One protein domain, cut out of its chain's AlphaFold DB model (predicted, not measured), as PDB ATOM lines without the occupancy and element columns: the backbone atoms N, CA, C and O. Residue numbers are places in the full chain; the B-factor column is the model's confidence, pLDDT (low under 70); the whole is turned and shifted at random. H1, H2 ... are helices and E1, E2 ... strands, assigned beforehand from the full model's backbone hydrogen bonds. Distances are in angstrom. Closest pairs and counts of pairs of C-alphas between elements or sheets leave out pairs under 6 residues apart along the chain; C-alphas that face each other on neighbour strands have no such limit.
ATOM      1  N   THR A   3     -24.593 -19.746  -0.915       49.97
ATOM      2  CA  THR A   3     -24.745 -20.674  -2.042       49.97
ATOM      3  C   THR A   3     -25.467 -21.912  -1.543       49.97
ATOM      4  O   THR A   3     -24.939 -22.637  -0.700       49.97
ATOM      5  N   ILE A   4     -26.668 -22.156  -2.063       60.12
ATOM      6  CA  ILE A   4     -27.464 -23.336  -1.720       60.12
ATOM      7  C   ILE A   4     -27.354 -24.317  -2.894       60.12
ATOM      8  O   ILE A   4     -27.717 -23.976  -4.020       60.12
ATOM      9  N   LYS A   5     -26.805 -25.516  -2.650       48.34
ATOM     10  CA  LYS A   5     -26.687 -26.599  -3.644       48.34
ATOM     11  C   LYS A   5     -27.651 -27.718  -3.276       48.34
ATOM     12  O   LYS A   5     -27.554 -28.253  -2.176       48.34
ATOM     13  N   MET A   6     -28.546 -28.091  -4.191       52.09
ATOM     14  CA  MET A   6     -29.518 -29.162  -3.954       52.09
ATOM     15  C   MET A   6     -29.383 -30.313  -4.942       52.09
ATOM     16  O   MET A   6     -28.995 -30.128  -6.096       52.09
ATOM     17  N   LYS A   7     -29.654 -31.519  -4.436       47.19
ATOM     18  CA  LYS A   7     -29.369 -32.796  -5.085       47.19
ATOM     19  C   LYS A   7     -30.592 -33.711  -4.965       47.19
ATOM     20  O   LYS A   7     -30.609 -34.576  -4.108       47.19
ATOM     21  N   GLU A   8     -31.595 -33.530  -5.820       46.50
ATOM     22  CA  GLU A   8     -32.506 -34.615  -6.207       46.50
ATOM     23  C   GLU A   8     -33.204 -34.319  -7.547       46.50
ATOM     24  O   GLU A   8     -33.111 -33.216  -8.076       46.50
ATOM     25  N   LYS A   9     -33.737 -35.373  -8.166       43.00
ATOM     26  CA  LYS A   9     -33.859 -35.626  -9.614       43.00
ATOM     27  C   LYS A   9     -34.466 -34.486 -10.466       43.00
ATOM     28  O   LYS A   9     -35.590 -34.065 -10.241       43.00
ATOM     29  N   LYS A  10     -33.745 -34.172 -11.559       43.44
ATOM     30  CA  LYS A  10     -33.962 -33.172 -12.636       43.44
ATOM     31  C   LYS A  10     -33.586 -31.724 -12.272       43.44
ATOM     32  O   LYS A  10     -34.370 -30.957 -11.742       43.44
ATOM     33  N   MET A  11     -32.361 -31.381 -12.689       45.53
ATOM     34  CA  MET A  11     -31.639 -30.106 -12.564       45.53
ATOM     35  C   MET A  11     -31.256 -29.692 -11.136       45.53
ATOM     36  O   MET A  11     -32.035 -29.102 -10.399       45.53
ATOM     37  N   ALA A  12     -29.981 -29.893 -10.792       48.59
ATOM     38  CA  ALA A  12     -29.344 -29.125  -9.729       48.59
ATOM     39  C   ALA A  12     -29.300 -27.653 -10.168       48.59
ATOM     40  O   ALA A  12     -28.518 -27.288 -11.046       48.59
ATOM     41  N   ARG A  13     -30.179 -26.823  -9.604       66.50
ATOM     42  CA  ARG A  13     -30.235 -25.383  -9.883       66.50
ATOM     43  C   ARG A  13     -29.517 -24.653  -8.763       66.50
ATOM     44  O   ARG A  13     -29.799 -24.864  -7.587       66.50
ATOM     45  N   GLU A  14     -28.529 -23.849  -9.131       73.75
ATOM     46  CA  GLU A  14     -27.772 -23.058  -8.171       73.75
ATOM     47  C   GLU A  14     -28.527 -21.754  -7.909       73.75
ATOM     48  O   GLU A  14     -28.790 -20.993  -8.842       73.75
ATOM     49  N   ILE A  15     -28.869 -21.508  -6.641       81.00
ATOM     50  CA  ILE A  15     -29.467 -20.249  -6.196       81.00
ATOM     51  C   ILE A  15     -28.388 -19.458  -5.455       81.00
ATOM     52  O   ILE A  15     -27.925 -19.862  -4.382       81.00
ATOM     53  N   LYS A  16     -27.972 -18.328  -6.032       83.50
ATOM     54  CA  LYS A  16     -27.024 -17.387  -5.421       83.50
ATOM     55  C   LYS A  16     -27.768 -16.158  -4.944       83.50
ATOM     56  O   LYS A  16     -28.273 -15.391  -5.757       83.50
ATOM     57  N   ILE A  17     -27.761 -15.933  -3.635       87.06
ATOM     58  CA  ILE A  17     -28.374 -14.747  -3.034       87.06
ATOM     59  C   ILE A  17     -27.266 -13.759  -2.666       87.06
ATOM     60  O   ILE A  17     -26.355 -14.066  -1.884       87.06
ATOM     61  N   LYS A  18     -27.340 -12.564  -3.250       87.69
ATOM     62  CA  LYS A  18     -26.473 -11.423  -2.959       87.69
ATOM     63  C   LYS A  18     -27.307 -10.334  -2.272       87.69
ATOM     64  O   LYS A  18     -28.184  -9.764  -2.920       87.69
ATOM     65  N   PRO A  19     -27.068 -10.038  -0.985       85.56
ATOM     66  CA  PRO A  19     -27.681  -8.878  -0.350       85.56
ATOM     67  C   PRO A  19     -27.112  -7.588  -0.958       85.56
ATOM     68  O   PRO A  19     -25.913  -7.506  -1.231       85.56
ATOM     69  N   VAL A  20     -27.970  -6.593  -1.165       87.06
ATOM     70  CA  VAL A  20     -27.635  -5.238  -1.625       87.06
ATOM     71  C   VAL A  20     -28.300  -4.207  -0.709       87.06
ATOM     72  O   VAL A  20     -29.172  -4.553   0.081       87.06
ATOM     73  N   LEU A  21     -27.900  -2.935  -0.811       81.31
ATOM     74  CA  LEU A  21     -28.351  -1.852   0.081       81.31
ATOM     75  C   LEU A  21     -29.879  -1.778   0.273       81.31
ATOM     76  O   LEU A  21     -30.325  -1.525   1.384       81.31
ATOM     77  N   ASN A  22     -30.660  -2.045  -0.781       83.62
ATOM     78  CA  ASN A  22     -32.125  -1.937  -0.773       83.62
ATOM     79  C   ASN A  22     -32.837  -3.256  -1.130       83.62
ATOM     80  O   ASN A  22     -33.951  -3.229  -1.650       83.62
ATOM     81  N   GLY A  23     -32.190  -4.408  -0.933       87.31
ATOM     82  CA  GLY A  23     -32.821  -5.684  -1.265       87.31
ATOM     83  C   GLY A  23     -31.859  -6.849  -1.456       87.31
ATOM     84  O   GLY A  23     -30.777  -6.917  -0.878       87.31
ATOM     85  N   PHE A  24     -32.275  -7.789  -2.295       85.19
ATOM     86  CA  PHE A  24     -31.611  -9.054  -2.547       85.19
ATOM     87  C   PHE A  24     -31.642  -9.353  -4.037       85.19
ATOM     88  O   PHE A  24     -32.702  -9.395  -4.658       85.19
ATOM     89  N   ILE A  25     -30.467  -9.598  -4.596       85.38
ATOM     90  CA  ILE A  25     -30.312 -10.098  -5.953       85.38
ATOM     91  C   ILE A  25     -30.185 -11.614  -5.865       85.38
ATOM     92  O   ILE A  25     -29.248 -12.139  -5.257       85.38
ATOM     93  N   VAL A  26     -31.134 -12.320  -6.463       84.38
ATOM     94  CA  VAL A  26     -31.196 -13.777  -6.495       84.38
ATOM     95  C   VAL A  26     -30.910 -14.232  -7.909       84.38
ATOM     96  O   VAL A  26     -31.674 -13.967  -8.829       84.38
ATOM     97  N   ASN A  27     -29.802 -14.932  -8.081       82.06
ATOM     98  CA  ASN A  27     -29.464 -15.574  -9.335       82.06
ATOM     99  C   ASN A  27     -29.893 -17.037  -9.269       82.06
ATOM    100  O   ASN A  27     -29.383 -17.783  -8.431       82.06
ATOM    101  N   VAL A  28     -30.823 -17.425 -10.136       77.62
ATOM    102  CA  VAL A  28     -31.293 -18.801 -10.311       77.62
ATOM    103  C   VAL A  28     -30.779 -19.284 -11.662       77.62
ATOM    104  O   VAL A  28     -31.274 -18.869 -12.711       77.62
ATOM    105  N   SER A  29     -29.751 -20.133 -11.642       73.62
ATOM    106  CA  SER A  29     -29.049 -20.595 -12.848       73.62
ATOM    107  C   SER A  29     -28.540 -19.430 -13.723       73.62
ATOM    108  O   SER A  29     -27.501 -18.853 -13.412       73.62
ATOM    109  N   CYS A  30     -29.255 -19.071 -14.796       68.81
ATOM    110  CA  CYS A  30     -28.901 -18.003 -15.740       68.81
ATOM    111  C   CYS A  30     -29.752 -16.729 -15.603       68.81
ATOM    112  O   CYS A  30     -29.582 -15.801 -16.390       68.81
ATOM    113  N   LYS A  31     -30.683 -16.680 -14.642       71.06
ATOM    114  CA  LYS A  31     -31.615 -15.559 -14.482       71.06
ATOM    115  C   LYS A  31     -31.403 -14.838 -13.171       71.06
ATOM    116  O   LYS A  31     -31.239 -15.467 -12.129       71.06
ATOM    117  N   GLU A  32     -31.490 -13.519 -13.242       81.38
ATOM    118  CA  GLU A  32     -31.395 -12.635 -12.092       81.38
ATOM    119  C   GLU A  32     -32.782 -12.092 -11.730       81.38
ATOM    120  O   GLU A  32     -33.496 -11.557 -12.577       81.38
ATOM    121  N   VAL A  33     -33.169 -12.251 -10.465       81.50
ATOM    122  CA  VAL A  33     -34.429 -11.767  -9.896       81.50
ATOM    123  C   VAL A  33     -34.108 -10.884  -8.697       81.50
ATOM    124  O   VAL A  33     -33.299 -11.252  -7.845       81.50
ATOM    125  N   VAL A  34     -34.739  -9.716  -8.617       84.31
ATOM    126  CA  VAL A  34     -34.495  -8.743  -7.547       84.31
ATOM    127  C   VAL A  34     -35.688  -8.700  -6.603       84.31
ATOM    128  O   VAL A  34     -36.828  -8.523  -7.031       84.31
ATOM    129  N   PHE A  35     -35.414  -8.820  -5.310       85.06
ATOM    130  CA  PHE A  35     -36.401  -8.716  -4.242       85.06
ATOM    131  C   PHE A  35     -36.050  -7.551  -3.324       85.06
ATOM    132  O   PHE A  35     -34.903  -7.407  -2.926       85.06
ATOM    133  N   ILE A  36     -37.036  -6.737  -2.955       86.50
ATOM    134  CA  ILE A  36     -36.835  -5.598  -2.042       86.50
ATOM    135  C   ILE A  36     -36.985  -6.045  -0.578       86.50
ATOM    136  O   ILE A  36     -36.271  -5.571   0.299       86.50
ATOM    137  N   ASP A  37     -37.879  -7.006  -0.314       87.19
ATOM    138  CA  ASP A  37     -38.231  -7.461   1.035       87.19
ATOM    139  C   ASP A  37     -37.795  -8.916   1.283       87.19
ATOM    140  O   ASP A  37     -38.015  -9.806   0.453       87.19
ATOM    141  N   ILE A  38     -37.210  -9.168   2.458       84.38
ATOM    142  CA  ILE A  38     -36.737 -10.492   2.887       84.38
ATOM    143  C   ILE A  38     -37.876 -11.503   3.096       84.38
ATOM    144  O   ILE A  38     -37.703 -12.696   2.848       84.38
ATOM    145  N   LYS A  39     -39.060 -11.053   3.525       87.31
ATOM    146  CA  LYS A  39     -40.237 -11.910   3.717       87.31
ATOM    147  C   LYS A  39     -40.766 -12.398   2.376       87.31
ATOM    148  O   LYS A  39     -41.137 -13.563   2.254       87.31
ATOM    149  N   THR A  40     -40.783 -11.519   1.377       84.62
ATOM    150  CA  THR A  40     -41.177 -11.870   0.006       84.62
ATOM    151  C   THR A  40     -40.177 -12.843  -0.605       84.62
ATOM    152  O   THR A  40     -40.590 -13.849  -1.174       84.62
ATOM    153  N   LEU A  41     -38.876 -12.607  -0.398       85.00
ATOM    154  CA  LEU A  41     -37.819 -13.532  -0.804       85.00
ATOM    155  C   LEU A  41     -38.018 -14.933  -0.203       85.00
ATOM    156  O   LEU A  41     -37.981 -15.919  -0.930       85.00
ATOM    157  N   GLY A  42     -38.250 -15.028   1.110       85.88
ATOM    158  CA  GLY A  42     -38.443 -16.313   1.788       85.88
ATOM    159  C   GLY A  42     -39.646 -17.094   1.253       85.88
ATOM    160  O   GLY A  42     -39.523 -18.280   0.955       85.88
ATOM    161  N   LYS A  43     -40.785 -16.413   1.062       87.75
ATOM    162  CA  LYS A  43     -41.995 -17.020   0.482       87.75
ATOM    163  C   LYS A  43     -41.776 -17.503  -0.947       87.75
ATOM    164  O   LYS A  43     -42.224 -18.590  -1.293       87.75
ATOM    165  N   GLU A  44     -41.080 -16.724  -1.770       84.38
ATOM    166  CA  GLU A  44     -40.819 -17.111  -3.157       84.38
ATOM    167  C   GLU A  44     -39.813 -18.255  -3.268       84.38
ATOM    168  O   GLU A  44     -39.993 -19.133  -4.105       84.38
ATOM    169  N   ILE A  45     -38.815 -18.318  -2.385       85.19
ATOM    170  CA  ILE A  45     -37.922 -19.480  -2.296       85.19
ATOM    171  C   ILE A  45     -38.718 -20.736  -1.916       85.19
ATOM    172  O   ILE A  45     -38.559 -21.773  -2.554       85.19
ATOM    173  N   GLU A  46     -39.602 -20.657  -0.917       86.81
ATOM    174  CA  GLU A  46     -40.466 -21.783  -0.533       86.81
ATOM    175  C   GLU A  46     -41.379 -22.218  -1.690       86.81
ATOM    176  O   GLU A  46     -41.516 -23.409  -1.983       86.81
ATOM    177  N   ARG A  47     -41.965 -21.249  -2.397       85.38
ATOM    178  CA  ARG A  47     -42.808 -21.489  -3.570       85.38
ATOM    179  C   ARG A  47     -42.033 -22.167  -4.698       85.38
ATOM    180  O   ARG A  47     -42.522 -23.136  -5.277       85.38
ATOM    181  N   TYR A  48     -40.815 -21.698  -4.957       82.75
ATOM    182  CA  TYR A  48     -39.899 -22.278  -5.932       82.75
ATOM    183  C   TYR A  48     -39.534 -23.724  -5.571       82.75
ATOM    184  O   TYR A  48     -39.492 -24.580  -6.450       82.75
ATOM    185  N   TYR A  49     -39.347 -24.029  -4.281       80.25
ATOM    186  CA  TYR A  49     -39.110 -25.401  -3.822       80.25
ATOM    187  C   TYR A  49     -40.303 -26.329  -4.021       80.25
ATOM    188  O   TYR A  49     -40.106 -27.520  -4.251       80.25
ATOM    189  N   ARG A  50     -41.529 -25.807  -3.925       84.44
ATOM    190  CA  ARG A  50     -42.737 -26.613  -4.107       84.44
ATOM    191  C   ARG A  50     -42.988 -26.944  -5.579       84.44
ATOM    192  O   ARG A  50     -43.281 -28.096  -5.864       84.44
ATOM    193  N   ASN A  51     -42.861 -25.965  -6.480       83.62
ATOM    194  CA  ASN A  51     -43.091 -26.126  -7.923       83.62
ATOM    195  C   ASN A  51     -42.118 -25.253  -8.747       83.62
ATOM    196  O   ASN A  51     -42.469 -24.143  -9.156       83.62
ATOM    197  N   PRO A  52     -40.904 -25.740  -9.048       79.69
ATOM    198  CA  PRO A  52     -39.888 -24.916  -9.703       79.69
ATOM    199  C   PRO A  52     -40.219 -24.589 -11.171       79.69
ATOM    200  O   PRO A  52     -39.931 -23.488 -11.632       79.69
ATOM    201  N   GLU A  53     -40.849 -25.505 -11.916       80.25
ATOM    202  CA  GLU A  53     -41.175 -25.301 -13.341       80.25
ATOM    203  C   GLU A  53     -42.244 -24.220 -13.562       80.25
ATOM    204  O   GLU A  53     -42.174 -23.439 -14.510       80.25
ATOM    205  N   GLU A  54     -43.243 -24.176 -12.684       81.69
ATOM    206  CA  GLU A  54     -44.351 -23.223 -12.755       81.69
ATOM    207  C   GLU A  54     -43.877 -21.806 -12.420       81.69
ATOM    208  O   GLU A  54     -44.153 -20.853 -13.151       81.69
ATOM    209  N   VAL A  55     -43.080 -21.685 -11.358       81.25
ATOM    210  CA  VAL A  55     -42.541 -20.405 -10.897       81.25
ATOM    211  C   VAL A  55     -41.584 -19.803 -11.932       81.25
ATOM    212  O   VAL A  55     -41.626 -18.600 -12.186       81.25
ATOM    213  N   GLU A  56     -40.774 -20.616 -12.616       75.94
ATOM    214  CA  GLU A  56     -39.905 -20.122 -13.696       75.94
ATOM    215  C   GLU A  56     -40.672 -19.618 -14.915       75.94
ATOM    216  O   GLU A  56     -40.265 -18.616 -15.509       75.94
ATOM    217  N   LYS A  57     -41.778 -20.278 -15.281       77.69
ATOM    218  CA  LYS A  57     -42.676 -19.799 -16.343       77.69
ATOM    219  C   LYS A  57     -43.300 -18.458 -15.978       77.69
ATOM    220  O   LYS A  57     -43.410 -17.578 -16.827       77.69
ATOM    221  N   GLU A  58     -43.660 -18.262 -14.715       78.38
ATOM    222  CA  GLU A  58     -44.153 -16.967 -14.255       78.38
ATOM    223  C   GLU A  58     -43.073 -15.888 -14.232       78.38
ATOM    224  O   GLU A  58     -43.346 -14.757 -14.633       78.38
ATOM    225  N   TYR A  59     -41.856 -16.208 -13.786       75.94
ATOM    226  CA  TYR A  59     -40.742 -15.261 -13.841       75.94
ATOM    227  C   TYR A  59     -40.403 -14.881 -15.284       75.94
ATOM    228  O   TYR A  59     -40.116 -13.717 -15.549       75.94
ATOM    229  N   LEU A  60     -40.510 -15.824 -16.226       70.75
ATOM    230  CA  LEU A  60     -40.431 -15.551 -17.663       70.75
ATOM    231  C   LEU A  60     -41.531 -14.598 -18.129       70.75
ATOM    232  O   LEU A  60     -41.242 -13.608 -18.792       70.75
ATOM    233  N   ALA A  61     -42.783 -14.861 -17.755       73.94
ATOM    234  CA  ALA A  61     -43.916 -14.038 -18.166       73.94
ATOM    235  C   ALA A  61     -43.861 -12.609 -17.592       73.94
ATOM    236  O   ALA A  61     -44.315 -11.664 -18.240       73.94
ATOM    237  N   LYS A  62     -43.317 -12.454 -16.379       68.62
ATOM    238  CA  LYS A  62     -43.200 -11.173 -15.660       68.62
ATOM    239  C   LYS A  62     -41.899 -10.424 -15.953       68.62
ATOM    240  O   LYS A  62     -41.742  -9.301 -15.477       68.62
ATOM    241  N   ALA A  63     -40.970 -11.010 -16.710       65.25
ATOM    242  CA  ALA A  63     -39.727 -10.346 -17.066       65.25
ATOM    243  C   ALA A  63     -40.026  -9.063 -17.864       65.25
ATOM    244  O   ALA A  63     -40.620  -9.100 -18.941       65.25
ATOM    245  N   LEU A  64     -39.595  -7.917 -17.327       56.16
ATOM    246  CA  LEU A  64     -39.736  -6.599 -17.964       56.16
ATOM    247  C   LEU A  64     -39.005  -6.529 -19.317       56.16
ATOM    248  O   LEU A  64     -39.400  -5.769 -20.199       56.16
ATOM    249  N   ASN A  65     -37.989  -7.375 -19.506       55.00
ATOM    250  CA  ASN A  65     -37.254  -7.520 -20.756       55.00
ATOM    251  C   ASN A  65     -37.974  -8.503 -21.693       55.00
ATOM    252  O   ASN A  65     -37.547  -9.643 -21.858       55.00
ATOM    253  N   LYS A  66     -39.048  -8.059 -22.356       50.59
ATOM    254  CA  LYS A  66     -39.561  -8.724 -23.570       50.59
ATOM    255  C   LYS A  66     -38.657  -8.422 -24.774       50.59
ATOM    256  O   LYS A  66     -39.119  -7.904 -25.788       50.59
ATOM    257  N   THR A  67     -37.363  -8.693 -24.675       44.97
ATOM    258  CA  THR A  67     -36.443  -8.588 -25.811       44.97
ATOM    259  C   THR A  67     -36.079  -9.981 -26.299       44.97
ATOM    260  O   THR A  67     -35.115 -10.585 -25.846       44.97
ATOM    261  N   GLY A  68     -36.860 -10.441 -27.276       46.44
ATOM    262  CA  GLY A  68     -36.465 -11.478 -28.225       46.44
ATOM    263  C   GLY A  68     -37.152 -12.832 -28.032       46.44
ATOM    264  O   GLY A  68     -37.320 -13.268 -26.894       46.44
ATOM    265  N   PRO A  69     -37.576 -13.493 -29.128       43.78
ATOM    266  CA  PRO A  69     -38.138 -14.837 -29.070       43.78
ATOM    267  C   PRO A  69     -37.113 -15.817 -28.497       43.78
ATOM    268  O   PRO A  69     -35.908 -15.646 -28.678       43.78
ATOM    269  N   GLU A  70     -37.615 -16.843 -27.815       48.19
ATOM    270  CA  GLU A  70     -36.843 -18.004 -27.386       48.19
ATOM    271  C   GLU A  70     -36.109 -18.580 -28.602       48.19
ATOM    272  O   GLU A  70     -36.720 -19.191 -29.479       48.19
ATOM    273  N   VAL A  71     -34.802 -18.338 -28.688       47.59
ATOM    274  CA  VAL A  71     -33.966 -18.957 -29.711       47.59
ATOM    275  C   VAL A  71     -33.787 -20.401 -29.260       47.59
ATOM    276  O   VAL A  71     -32.959 -20.703 -28.404       47.59
ATOM    277  N   THR A  72     -34.628 -21.296 -29.773       47.88
ATOM    278  CA  THR A  72     -34.342 -22.729 -29.733       47.88
ATOM    279  C   THR A  72     -32.988 -22.945 -30.407       47.88
ATOM    280  O   THR A  72     -32.681 -22.279 -31.394       47.88
ATOM    281  N   GLU A  73     -32.157 -23.855 -29.896       55.97
ATOM    282  CA  GLU A  73     -30.801 -24.123 -30.423       55.97
ATOM    283  C   GLU A  73     -30.802 -24.388 -31.953       55.97
ATOM    284  O   GLU A  73     -29.830 -24.112 -32.658       55.97
ATOM    285  N   GLU A  74     -31.943 -24.813 -32.511       54.53
ATOM    286  CA  GLU A  74     -32.198 -24.945 -33.952       54.53
ATOM    287  C   GLU A  74     -32.125 -23.626 -34.749       54.53
ATOM    288  O   GLU A  74     -31.730 -23.624 -35.920       54.53
ATOM    289  N   GLN A  75     -32.517 -22.497 -34.154       52.19
ATOM    290  CA  GLN A  75     -32.484 -21.183 -34.799       52.19
ATOM    291  C   GLN A  75     -31.066 -20.602 -34.841       52.19
ATOM    292  O   GLN A  75     -30.693 -20.012 -35.860       52.19
ATOM    293  N   GLU A  76     -30.240 -20.839 -33.814       57.78
ATOM    294  CA  GLU A  76     -28.810 -20.504 -33.875       57.78
ATOM    295  C   GLU A  76     -28.119 -21.304 -34.978       57.78
ATOM    296  O   GLU A  76     -27.436 -20.711 -35.815       57.78
ATOM    297  N   PHE A  77     -28.378 -22.614 -35.063       58.03
ATOM    298  CA  PHE A  77     -27.759 -23.482 -36.067       58.03
ATOM    299  C   PHE A  77     -28.137 -23.090 -37.504       58.03
ATOM    300  O   PHE A  77     -27.273 -23.043 -38.380       58.03
ATOM    301  N   LYS A  78     -29.404 -22.720 -37.758       57.69
ATOM    302  CA  LYS A  78     -29.833 -22.186 -39.066       57.69
ATOM    303  C   LYS A  78     -29.202 -20.832 -39.382       57.69
ATOM    304  O   LYS A  78     -28.791 -20.618 -40.521       57.69
ATOM    305  N   SER A  79     -29.085 -19.934 -38.402       56.97
ATOM    306  CA  SER A  79     -28.427 -18.635 -38.603       56.97
ATOM    307  C   SER A  79     -26.918 -18.775 -38.856       56.97
ATOM    308  O   SER A  79     -26.347 -18.013 -39.638       56.97
ATOM    309  N   LEU A  80     -26.286 -19.781 -38.244       61.06
ATOM    310  CA  LEU A  80     -24.876 -20.113 -38.414       61.06
ATOM    311  C   LEU A  80     -24.621 -20.749 -39.787       61.06
ATOM    312  O   LEU A  80     -23.735 -20.298 -40.508       61.06
ATOM    313  N   LEU A  81     -25.466 -21.701 -40.205       60.81
ATOM    314  CA  LEU A  81     -25.432 -22.299 -41.547       60.81
ATOM    315  C   LEU A  81     -25.657 -21.269 -42.664       60.81
ATOM    316  O   LEU A  81     -25.086 -21.405 -43.743       60.81
ATOM    317  N   MET A  82     -26.453 -20.222 -42.421       57.09
ATOM    318  CA  MET A  82     -26.656 -19.128 -43.384       57.09
ATOM    319  C   MET A  82     -25.456 -18.173 -43.496       57.09
ATOM    320  O   MET A  82     -25.357 -17.458 -44.490       57.09
ATOM    321  N   ARG A  83     -24.542 -18.164 -42.515       59.72
ATOM    322  CA  ARG A  83     -23.304 -17.361 -42.529       59.72
ATOM    323  C   ARG A  83     -22.119 -18.090 -43.153       59.72
ATOM    324  O   ARG A  83     -21.198 -17.441 -43.633       59.72
ATOM    325  N   THR A  84     -22.147 -19.417 -43.192       55.03
ATOM    326  CA  THR A  84     -21.142 -20.249 -43.860       55.03
ATOM    327  C   THR A  84     -21.672 -20.775 -45.191       55.03
ATOM    328  O   THR A  84     -21.807 -21.981 -45.387       55.03
TER     329      THR A  84
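AT A GLANCE: This is residues 3 to 84 of the 90 residues of an uncharacterized protein of Candidatus Atribacteria bacterium (UniProt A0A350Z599). A small body of one three-stranded sheet, with H1 packed along one face and H2 grazing the sheet with residues 56 to 60, sends out a long free arm, residues 64 to 84, which has H3 in its far part. Before the sheet, residues 3 to 14 make a loop whose residues 3 to 4 come back beside E1. The printed part has 82 residues with three named strands and three named helices, in the order E1 E2 E3 H1 H2 H3; the sheet runs E1 E2 E3, all antiparallel, and the class is mixed, helices and strands. The whole is loose, with a radius of gyration of the C-alphas of 16.1 A, and elongated, spanning 51 by 32 by 21 A.

HOW THE PARTS SIT: Residues 3 to 4 pair antiparallel with residues 15 to 16 of E1, residues 15 to 20. E1 and E2, residues 23 to 28, form a hairpin at 160 degrees, with N 18 and O 25 within hydrogen-bond range at 2.8 A. E2 and E3, residues 31 to 35, form a second hairpin at 157 degrees, with N 26 and O 33 at 2.8 A. The three strands are a meander, each the antiparallel neighbour of the one before; E1 and E3 are its edge strands. H1, residues 38 to 50, is on the sheet at a height of 10.7 A, over E2 and only just over E3, on which 3 of its C-alphas fall. On the local plane it runs along the strands, at 4 degrees to E2. The closest C-alphas of E3 and H1 are those of Phe 35 and Leu 41, 6.1 A apart. H2, residues 52 to 62, is close to H1 but not clearly touching, at a steep tilt of 53 degrees, opposite ways; their closest C-alphas, Tyr 48 and Val 55, are 5.9 A apart. H2 only grazes the sheet, and H2 and E3 are near each other, with 5 pairs of C-alphas within 10 A. H3, residues 73 to 83, is apart from H1, H2 and the three strands. In H1, H2 and H3 every O i to N i+4 pair is within hydrogen-bond range.

IN THESE COORDINATES: E1 begins at C-alpha 15 (-29.467, -20.249, -6.196) and is 15.8 A long; E2 is 16.0 A and E3 13.2 A. H1, 18.6 A, begins at C-alpha 38 (-36.737, -10.492, 2.887). H2 is 15.3 A long. H3, 15.8 A, ends at C-alpha 83 (-23.304, -17.361, -42.529).

THE WHOLE: The C-alphas of Lys 39 and Thr 84, the two farthest apart, are 51.9 A apart. Without residues 64 to 84 the body spans 35 by 26 by 20 A. The printed part has no cut and no long link. Mean pLDDT of the printed part is 70.1, with residues 3 to 13, 30 and 62 to 84 under 70.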